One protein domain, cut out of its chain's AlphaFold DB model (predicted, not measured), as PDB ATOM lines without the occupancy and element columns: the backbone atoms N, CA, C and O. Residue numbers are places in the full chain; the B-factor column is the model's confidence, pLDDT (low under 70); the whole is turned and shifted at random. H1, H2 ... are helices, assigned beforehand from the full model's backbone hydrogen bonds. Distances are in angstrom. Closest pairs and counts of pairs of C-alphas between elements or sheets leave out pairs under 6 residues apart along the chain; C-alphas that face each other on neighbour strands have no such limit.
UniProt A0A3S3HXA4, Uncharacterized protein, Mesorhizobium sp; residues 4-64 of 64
ATOM      1  N   GLN A   4      23.789  18.431 -53.888       78.44
ATOM      2  CA  GLN A   4      24.640  18.402 -52.699       78.44
ATOM      3  C   GLN A   4      25.066  19.813 -52.270       78.44
ATOM      4  O   GLN A   4      25.000  20.132 -51.084       78.44
ATOM      5  N   ASP A   5      25.420  20.679 -53.227       86.75
ATOM      6  CA  ASP A   5      25.758  22.084 -52.963       86.75
ATOM      7  C   ASP A   5      24.586  22.796 -52.264       86.75
ATOM      8  O   ASP A   5      24.782  23.558 -51.318       86.75
ATOM      9  N   ASN A   6      23.350  22.501 -52.685       91.06
ATOM     10  CA  ASN A   6      22.140  23.077 -52.094       91.06
ATOM     11  C   ASN A   6      21.938  22.635 -50.636       91.06
ATOM     12  O   ASN A   6      21.597  23.462 -49.794       91.06
ATOM     13  N   ILE A   7      22.181  21.356 -50.324       93.44
ATOM     14  CA  ILE A   7      22.073  20.828 -48.956       93.44
ATOM     15  C   ILE A   7      23.147  21.448 -48.055       93.44
ATOM     16  O   ILE A   7      22.841  21.878 -46.943       93.44
ATOM     17  N   CYS A   8      24.392  21.542 -48.529       94.75
ATOM     18  CA  CYS A   8      25.474  22.183 -47.778       94.75
ATOM     19  C   CYS A   8      25.172  23.658 -47.492       94.75
ATOM     20  O   CYS A   8      25.348  24.110 -46.360       94.75
ATOM     21  N   ASN A   9      24.664  24.393 -48.485       97.00
ATOM     22  CA  ASN A   9      24.278  25.791 -48.314       97.00
ATOM     23  C   ASN A   9      23.104  25.951 -47.339       97.00
ATOM     24  O   ASN A   9      23.122  26.869 -46.521       97.00
ATOM     25  N   ALA A  10      22.117  25.048 -47.376       97.25
ATOM     26  CA  ALA A  10      21.012  25.048 -46.418       97.25
ATOM     27  C   ALA A  10      21.520  24.859 -44.982       97.25
ATOM     28  O   ALA A  10      21.190  25.651 -44.103       97.25
ATOM     29  N   TRP A  11      22.394  23.874 -44.753       97.75
ATOM     30  CA  TRP A  11      23.016  23.673 -43.444       97.75
ATOM     31  C   TRP A  11      23.835  24.873 -42.982       97.75
ATOM     32  O   TRP A  11      23.720  25.282 -41.828       97.75
ATOM     33  N   ALA A  12      24.646  25.453 -43.868       98.06
ATOM     34  CA  ALA A  12      25.446  26.627 -43.542       98.06
ATOM     35  C   ALA A  12      24.558  27.807 -43.118       98.06
ATOM     36  O   ALA A  12      24.821  28.437 -42.094       98.06
ATOM     37  N   ALA A  13      23.475  28.064 -43.855       98.19
ATOM     38  CA  ALA A  13      22.523  29.118 -43.525       98.19
ATOM     39  C   ALA A  13      21.825  28.868 -42.176       98.19
ATOM     40  O   ALA A  13      21.760  29.772 -41.345       98.19
ATOM     41  N   LEU A  14      21.354  27.644 -41.920       98.19
ATOM     42  CA  LEU A  14      20.677  27.298 -40.664       98.19
ATOM     43  C   LEU A  14      21.611  27.404 -39.454       98.19
ATOM     44  O   LEU A  14      21.208  27.931 -38.421       98.19
ATOM     45  N   LYS A  15      22.884  27.013 -39.597       97.81
ATOM     46  CA  LYS A  15      23.891  27.169 -38.537       97.81
ATOM     47  C   LYS A  15      24.151  28.628 -38.171       97.81
ATOM     48  O   LYS A  15      24.354  28.924 -36.997       97.81
ATOM     49  N   LEU A  16      24.102  29.549 -39.137       98.44
ATOM     50  CA  LEU A  16      24.199  30.984 -38.846       98.44
ATOM     51  C   LEU A  16      23.014  31.469 -38.002       98.44
ATOM     52  O   LEU A  16      23.203  32.255 -37.075       98.44
ATOM     53  N   VAL A  17      21.805  30.981 -38.292       97.75
ATOM     54  CA  VAL A  17      20.603  31.319 -37.515       97.75
ATOM     55  C   VAL A  17      20.674  30.720 -36.112       97.75
ATOM     56  O   VAL A  17      20.450  31.444 -35.143       97.75
ATOM     57  N   ARG A  18      21.044  29.439 -35.984       97.62
ATOM     58  CA  ARG A  18      21.275  28.787 -34.686       97.62
ATOM     59  C   ARG A  18      22.269  29.578 -33.845       97.62
ATOM     60  O   ARG A  18      21.940  29.949 -32.725       97.62
ATOM     61  N   MET A  19      23.433  29.900 -34.411       97.44
ATOM     62  CA  MET A  19      24.460  30.693 -33.735       97.44
ATOM     63  C   MET A  19      23.897  32.028 -33.234       97.44
ATOM     64  O   MET A  19      24.145  32.408 -32.094       97.44
ATOM     65  N   ALA A  20      23.127  32.740 -34.063       96.81
ATOM     66  CA  ALA A  20      22.527  34.009 -33.666       96.81
ATOM     67  C   ALA A  20      21.548  33.843 -32.492       96.81
ATOM     68  O   ALA A  20      21.582  34.637 -31.553       96.81
ATOM     69  N   ILE A  21      20.705  32.805 -32.507       95.44
ATOM     70  CA  ILE A  21      19.791  32.504 -31.397       95.44
ATOM     71  C   ILE A  21      20.589  32.157 -30.140       95.44
ATOM     72  O   ILE A  21      20.373  32.771 -29.103       95.44
ATOM     73  N   GLU A  22      21.551  31.242 -30.223       95.00
ATOM     74  CA  GLU A  22      22.352  30.803 -29.074       95.00
ATOM     75  C   GLU A  22      23.179  31.939 -28.449       95.00
ATOM     76  O   GLU A  22      23.392  31.949 -27.239       95.00
ATOM     77  N   GLN A  23      23.614  32.924 -29.243       95.75
ATOM     78  CA  GLN A  23      24.342  34.097 -28.744       95.75
ATOM     79  C   GLN A  23      23.443  35.163 -28.110       95.75
ATOM     80  O   GLN A  23      23.907  35.919 -27.257       95.75
ATOM     81  N   THR A  24      22.193  35.283 -28.555       94.00
ATOM     82  CA  THR A  24      21.312  36.400 -28.165       94.00
ATOM     83  C   THR A  24      20.224  36.002 -27.179       94.00
ATOM     84  O   THR A  24      19.738  36.844 -26.424       94.00
ATOM     85  N   CYS A  25      19.831  34.734 -27.181       92.31
ATOM     86  CA  CYS A  25      18.725  34.224 -26.394       92.31
ATOM     87  C   CYS A  25      19.224  33.487 -25.141       92.31
ATOM     88  O   CYS A  25      20.299  32.885 -25.153       92.31
ATOM     89  N   PRO A  26      18.443  33.488 -24.046       91.69
ATOM     90  CA  PRO A  26      18.759  32.689 -22.869       91.69
ATOM     91  C   PRO A  26      18.841  31.188 -23.177       91.69
ATOM     92  O   PRO A  26      18.190  30.679 -24.094       91.69
ATOM     93  N   ALA A  27      19.585  30.460 -22.341       90.44
ATOM     94  CA  ALA A  27      19.652  29.004 -22.412       90.44
ATOM     95  C   ALA A  27      18.249  28.369 -22.339       90.44
ATOM     96  O   ALA A  27      17.395  28.799 -21.561       90.44
ATOM     97  N   GLY A  28      18.029  27.329 -23.144       90.38
ATOM     98  CA  GLY A  28      16.757  26.604 -23.210       90.38
ATOM     99  C   GLY A  28      15.744  27.150 -24.221       90.38
ATOM    100  O   GLY A  28      14.692  26.542 -24.380       90.38
ATOM    101  N   VAL A  29      16.047  28.245 -24.932       95.12
ATOM    102  CA  VAL A  29      15.211  28.720 -26.054       95.12
ATOM    103  C   VAL A  29      15.244  27.758 -27.243       95.12
ATOM    104  O   VAL A  29      14.229  27.574 -27.911       95.12
ATOM    105  N   LEU A  30      16.389  27.123 -27.496       96.44
ATOM    106  CA  LEU A  30      16.583  26.198 -28.607       96.44
ATOM    107  C   LEU A  30      17.082  24.838 -28.080       96.44
ATOM    108  O   LEU A  30      17.990  24.820 -27.243       96.44
ATOM    109  N   PRO A  31      16.525  23.698 -28.536       96.00
ATOM    110  CA  PRO A  31      17.107  22.382 -28.269       96.00
ATOM    111  C   PRO A  31      18.493  22.239 -28.922       96.00
ATOM    112  O   PRO A  31      18.777  22.875 -29.943       96.00
ATOM    113  N   SER A  32      19.353  21.382 -28.360       95.50
ATOM    114  CA  SER A  32      20.653  21.054 -28.970       95.50
ATOM    115  C   SER A  32      20.482  20.358 -30.327       95.50
ATOM    116  O   SER A  32      19.409  19.820 -30.608       95.50
ATOM    117  N   GLU A  33      21.525  20.333 -31.162       94.75
ATOM    118  CA  GLU A  33      21.481  19.640 -32.463       94.75
ATOM    119  C   GLU A  33      21.144  18.143 -32.299       94.75
ATOM    120  O   GLU A  33      20.358  17.591 -33.069       94.75
ATOM    121  N   GLU A  34      21.642  17.486 -31.247       96.75
ATOM    122  CA  GLU A  34      21.315  16.086 -30.945       96.75
ATOM    123  C   GLU A  34      19.842  15.912 -30.571       96.75
ATOM    124  O   GLU A  34      19.195  14.952 -30.990       96.75
ATOM    125  N   ALA A  35      19.287  16.846 -29.796       97.38
ATOM    126  CA  ALA A  35      17.868  16.829 -29.472       97.38
ATOM    127  C   ALA A  35      17.013  17.079 -30.722       97.38
ATOM    128  O   ALA A  35      15.977  16.438 -30.876       97.38
ATOM    129  N   VAL A  36      17.452  17.943 -31.643       97.69
ATOM    130  CA  VAL A  36      16.772  18.140 -32.931       97.69
ATOM    131  C   VAL A  36      16.782  16.860 -33.763       97.69
ATOM    132  O   VAL A  36      15.734  16.456 -34.265       97.69
ATOM    133  N   LEU A  37      17.925  16.177 -33.847       96.94
ATOM    134  CA  LEU A  37      18.043  14.903 -34.555       96.94
ATOM    135  C   LEU A  37      17.059  13.853 -34.015       96.94
ATOM    136  O   LEU A  37      16.434  13.140 -34.797       96.94
ATOM    137  N   LEU A  38      16.921  13.766 -32.689       97.94
ATOM    138  CA  LEU A  38      16.036  12.799 -32.035       97.94
ATOM    139  C   LEU A  38      14.551  13.170 -32.135       97.94
ATOM    140  O   LEU A  38      13.712  12.278 -32.245       97.94
ATOM    141  N   LEU A  39      14.217  14.460 -32.052       97.44
ATOM    142  CA  LEU A  39      12.831  14.934 -31.984       97.44
ATOM    143  C   LEU A  39      12.213  15.222 -33.356       97.44
ATOM    144  O   LEU A  39      11.002  15.085 -33.506       97.44
ATOM    145  N   TYR A  40      13.025  15.644 -34.327       97.38
ATOM    146  CA  TYR A  40      12.562  16.116 -35.632       97.38
ATOM    147  C   TYR A  40      13.130  15.275 -36.777       97.38
ATOM    148  O   TYR A  40      12.364  14.797 -37.606       97.38
ATOM    149  N   GLY A  41      14.450  15.064 -36.817       97.75
ATOM    150  CA  GLY A  41      15.106  14.249 -37.843       97.75
ATOM    151  C   GLY A  41      16.421  14.839 -38.372       97.75
ATOM    152  O   GLY A  41      16.845  15.910 -37.940       97.75
ATOM    153  N   PRO A  42      17.097  14.144 -39.309       96.88
ATOM    154  CA  PRO A  42      18.475  14.457 -39.702       96.88
ATOM    155  C   PRO A  42      18.621  15.459 -40.854       96.88
ATOM    156  O   PRO A  42      19.735  15.862 -41.151       96.88
ATOM    157  N   GLU A  43      17.551  15.800 -41.572       96.94
ATOM    158  CA  GLU A  43      17.609  16.713 -42.731       96.94
ATOM    159  C   GLU A  43      17.544  18.206 -42.343       96.94
ATOM    160  O   GLU A  43      16.930  18.526 -41.325       96.94
ATOM    161  N   PRO A  44      18.068  19.142 -43.172       97.50
ATOM    162  CA  PRO A  44      18.041  20.585 -42.892       97.50
ATOM    163  C   PRO A  44      16.665  21.137 -42.507       97.50
ATOM    164  O   PRO A  44      16.557  22.042 -41.685       97.50
ATOM    165  N   VAL A  45      15.595  20.600 -43.099       97.88
ATOM    166  CA  VAL A  45      14.227  21.042 -42.808       97.88
ATOM    167  C   VAL A  45      13.846  20.834 -41.336       97.88
ATOM    168  O   VAL A  45      13.126  21.657 -40.783       97.88
ATOM    169  N   HIS A  46      14.381  19.802 -40.681       98.12
ATOM    170  CA  HIS A  46      14.120  19.498 -39.272       98.12
ATOM    171  C   HIS A  46      14.793  20.506 -38.334       98.12
ATOM    172  O   HIS A  46      14.181  20.974 -37.375       98.12
ATOM    173  N   GLU A  47      16.025  20.909 -38.653       98.31
ATOM    174  CA  GLU A  47      16.702  22.019 -37.975       98.31
ATOM    175  C   GLU A  47      15.945  23.333 -38.199       98.31
ATOM    176  O   GLU A  47      15.680  24.075 -37.253       98.31
ATOM    177  N   GLY A  48      15.505  23.588 -39.434       98.31
ATOM    178  CA  GLY A  48      14.652  24.731 -39.758       98.31
ATOM    179  C   GLY A  48      13.356  24.766 -38.945       98.31
ATOM    180  O   GLY A  48      12.968  25.829 -38.460       98.31
ATOM    181  N   GLU A  49      12.705  23.620 -38.745       98.50
ATOM    182  CA  GLU A  49      11.491  23.520 -37.932       98.50
ATOM    183  C   GLU A  49      11.758  23.856 -36.457       98.50
ATOM    184  O   GLU A  49      11.007  24.631 -35.857       98.50
ATOM    185  N   ALA A  50      12.836  23.319 -35.878       98.25
ATOM    186  CA  ALA A  50      13.216  23.605 -34.497       98.25
ATOM    187  C   ALA A  50      13.507  25.102 -34.283       98.25
ATOM    188  O   ALA A  50      13.004  25.699 -33.325       98.25
ATOM    189  N   LEU A  51      14.248  25.728 -35.206       98.19
ATOM    190  CA  LEU A  51      14.533  27.166 -35.182       98.19
ATOM    191  C   LEU A  51      13.246  27.998 -35.291       98.19
ATOM    192  O   LEU A  51      13.047  28.936 -34.517       98.19
ATOM    193  N   ALA A  52      12.345  27.644 -36.212       98.25
ATOM    194  CA  ALA A  52      11.081  28.352 -36.394       98.25
ATOM    195  C   ALA A  52      10.207  28.293 -35.131       98.25
ATOM    196  O   ALA A  52       9.684  29.321 -34.695       98.25
ATOM    197  N   LYS A  53      10.088  27.113 -34.510       97.25
ATOM    198  CA  LYS A  53       9.346  26.936 -33.253       97.25
ATOM    199  C   LYS A  53       9.934  27.781 -32.123       97.25
ATOM    200  O   LYS A  53       9.179  28.497 -31.465       97.25
ATOM    201  N   ALA A  54      11.256  27.764 -31.953       96.06
ATOM    202  CA  ALA A  54      11.942  28.564 -30.938       96.06
ATOM    203  C   ALA A  54      11.694  30.073 -31.113       96.06
ATOM    204  O   ALA A  54      11.379  30.770 -30.144       96.06
ATOM    205  N   ILE A  55      11.777  30.582 -32.349       95.25
ATOM    206  CA  ILE A  55      11.513  31.995 -32.662       95.25
ATOM    207  C   ILE A  55      10.058  32.361 -32.355       95.25
ATOM    208  O   ILE A  55       9.811  33.346 -31.659       95.25
ATOM    209  N   ILE A  56       9.093  31.578 -32.849       96.56
ATOM    210  CA  ILE A  56       7.661  31.849 -32.655       96.56
ATOM    211  C   ILE A  56       7.316  31.869 -31.167       96.56
ATOM    212  O   ILE A  56       6.632  32.783 -30.707       96.56
ATOM    213  N   GLU A  57       7.801  30.890 -30.404       95.31
ATOM    214  CA  GLU A  57       7.544  30.822 -28.969       95.31
ATOM    215  C   GLU A  57       8.172  32.007 -28.226       95.31
ATOM    216  O   GLU A  57       7.513  32.637 -27.397       95.31
ATOM    217  N   THR A  58       9.418  32.354 -28.557       93.56
ATOM    218  CA  THR A  58      10.135  33.470 -27.928       93.56
ATOM    219  C   THR A  58       9.434  34.797 -28.198       93.56
ATOM    220  O   THR A  58       9.125  35.531 -27.262       93.56
ATOM    221  N   VAL A  59       9.098  35.085 -29.458       93.88
ATOM    222  CA  VAL A  59       8.375  36.311 -29.835       93.88
ATOM    223  C   VAL A  59       6.964  36.323 -29.243       93.88
ATOM    224  O   VAL A  59       6.497  37.359 -28.771       93.88
ATOM    225  N   GLY A  60       6.294  35.172 -29.193       95.38
ATOM    226  CA  GLY A  60       4.977  35.034 -28.576       95.38
ATOM    227  C   GLY A  60       4.957  35.385 -27.086       95.38
ATOM    228  O   GLY A  60       3.926  35.835 -26.595       95.38
ATOM    229  N   ARG A  61       6.078  35.224 -26.371       91.56
ATOM    230  CA  ARG A  61       6.226  35.655 -24.969       91.56
ATOM    231  C   ARG A  61       6.474  37.160 -24.825       91.56
ATOM    232  O   ARG A  61       6.120  37.705 -23.792       91.56
ATOM    233  N   LEU A  62       7.055  37.820 -25.830       91.06
ATOM    234  CA  LEU A  62       7.314  39.270 -25.815       91.06
ATOM    235  C   LEU A  62       6.056  40.109 -26.081       91.06
ATOM    236  O   LEU A  62       5.988  41.261 -25.668       91.06
ATOM    237  N   ASN A  63       5.077  39.533 -26.779       90.88
ATOM    238  CA  ASN A  63       3.820  40.197 -27.139       90.88
ATOM    239  C   ASN A  63       2.667  39.902 -26.156       90.88
ATOM    240  O   ASN A  63       1.506  40.135 -26.497       90.88
ATOM    241  N   ARG A  64       2.964  39.344 -24.978       76.88
ATOM    242  CA  ARG A  64       2.005  39.079 -23.894       76.88
ATOM    243  C   ARG A  64       2.296  39.995 -22.718       76.88
ATOM    244  O   ARG A  64       1.306  40.467 -22.122       76.88
TER     245      ARG A  64
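This is residues 4 to 64 of the 64 residues of an uncharacterized protein of Mesorhizobium sp (UniProt A0A3S3HXA4). Two long helices, H1 and H3, run the same way partly side by side, and the short helix H2 packs crosswise on the first half of H3. After H1 the chain folds back through residues 25 to 32 to reach H2, and at the far end of H3 residues 59 to 64 stick out. The printed part has 61 residues with three named helices, in the order H1, H2, H3, and no named strand, in the class all helix. It is compact, with a radius of gyration of the C-alphas of 12.0 A, and only just elongated, with spans of 42 by 21 by 17 A.

H1, residues 4 to 24, touches H3, residues 44 to 62, which takes part with residues 44 to 51 alone. The closest C-alphas of the two are those of Trp 11 and Pro 44, 5.9 A apart. They run the same way at a shallow tilt of 26 degrees. H2, residues 33 to 39, is apart from H1. H2 touches H3 at residues 46 to 50 of H3 alone, and the closest C-alphas are those of Val 36 and Glu 47, 6.4 A apart. Their lines are about perpendicular, at 87 degrees. In H1, H2 and H3 every O i to N i+4 pair is within hydrogen-bond range.

H1 begins at C-alpha 4, (24.640, 18.402, -52.699), and is 30.6 A long from first to last C-alpha. H2 has seven residues and begins at C-alpha 33, (21.481, 19.640, -32.463). H3 ends at C-alpha 62, (7.314, 39.270, -25.815), and is 27.5 A long.

The two C-alphas farthest apart, those of Gln 4 and Arg 64, are 42.1 A apart. The printed part has no cut. The link from H1 to H2 is short and that from H2 to H3 is tight. The mean pLDDT of the printed part is 95.2, and no printed residue is under 70.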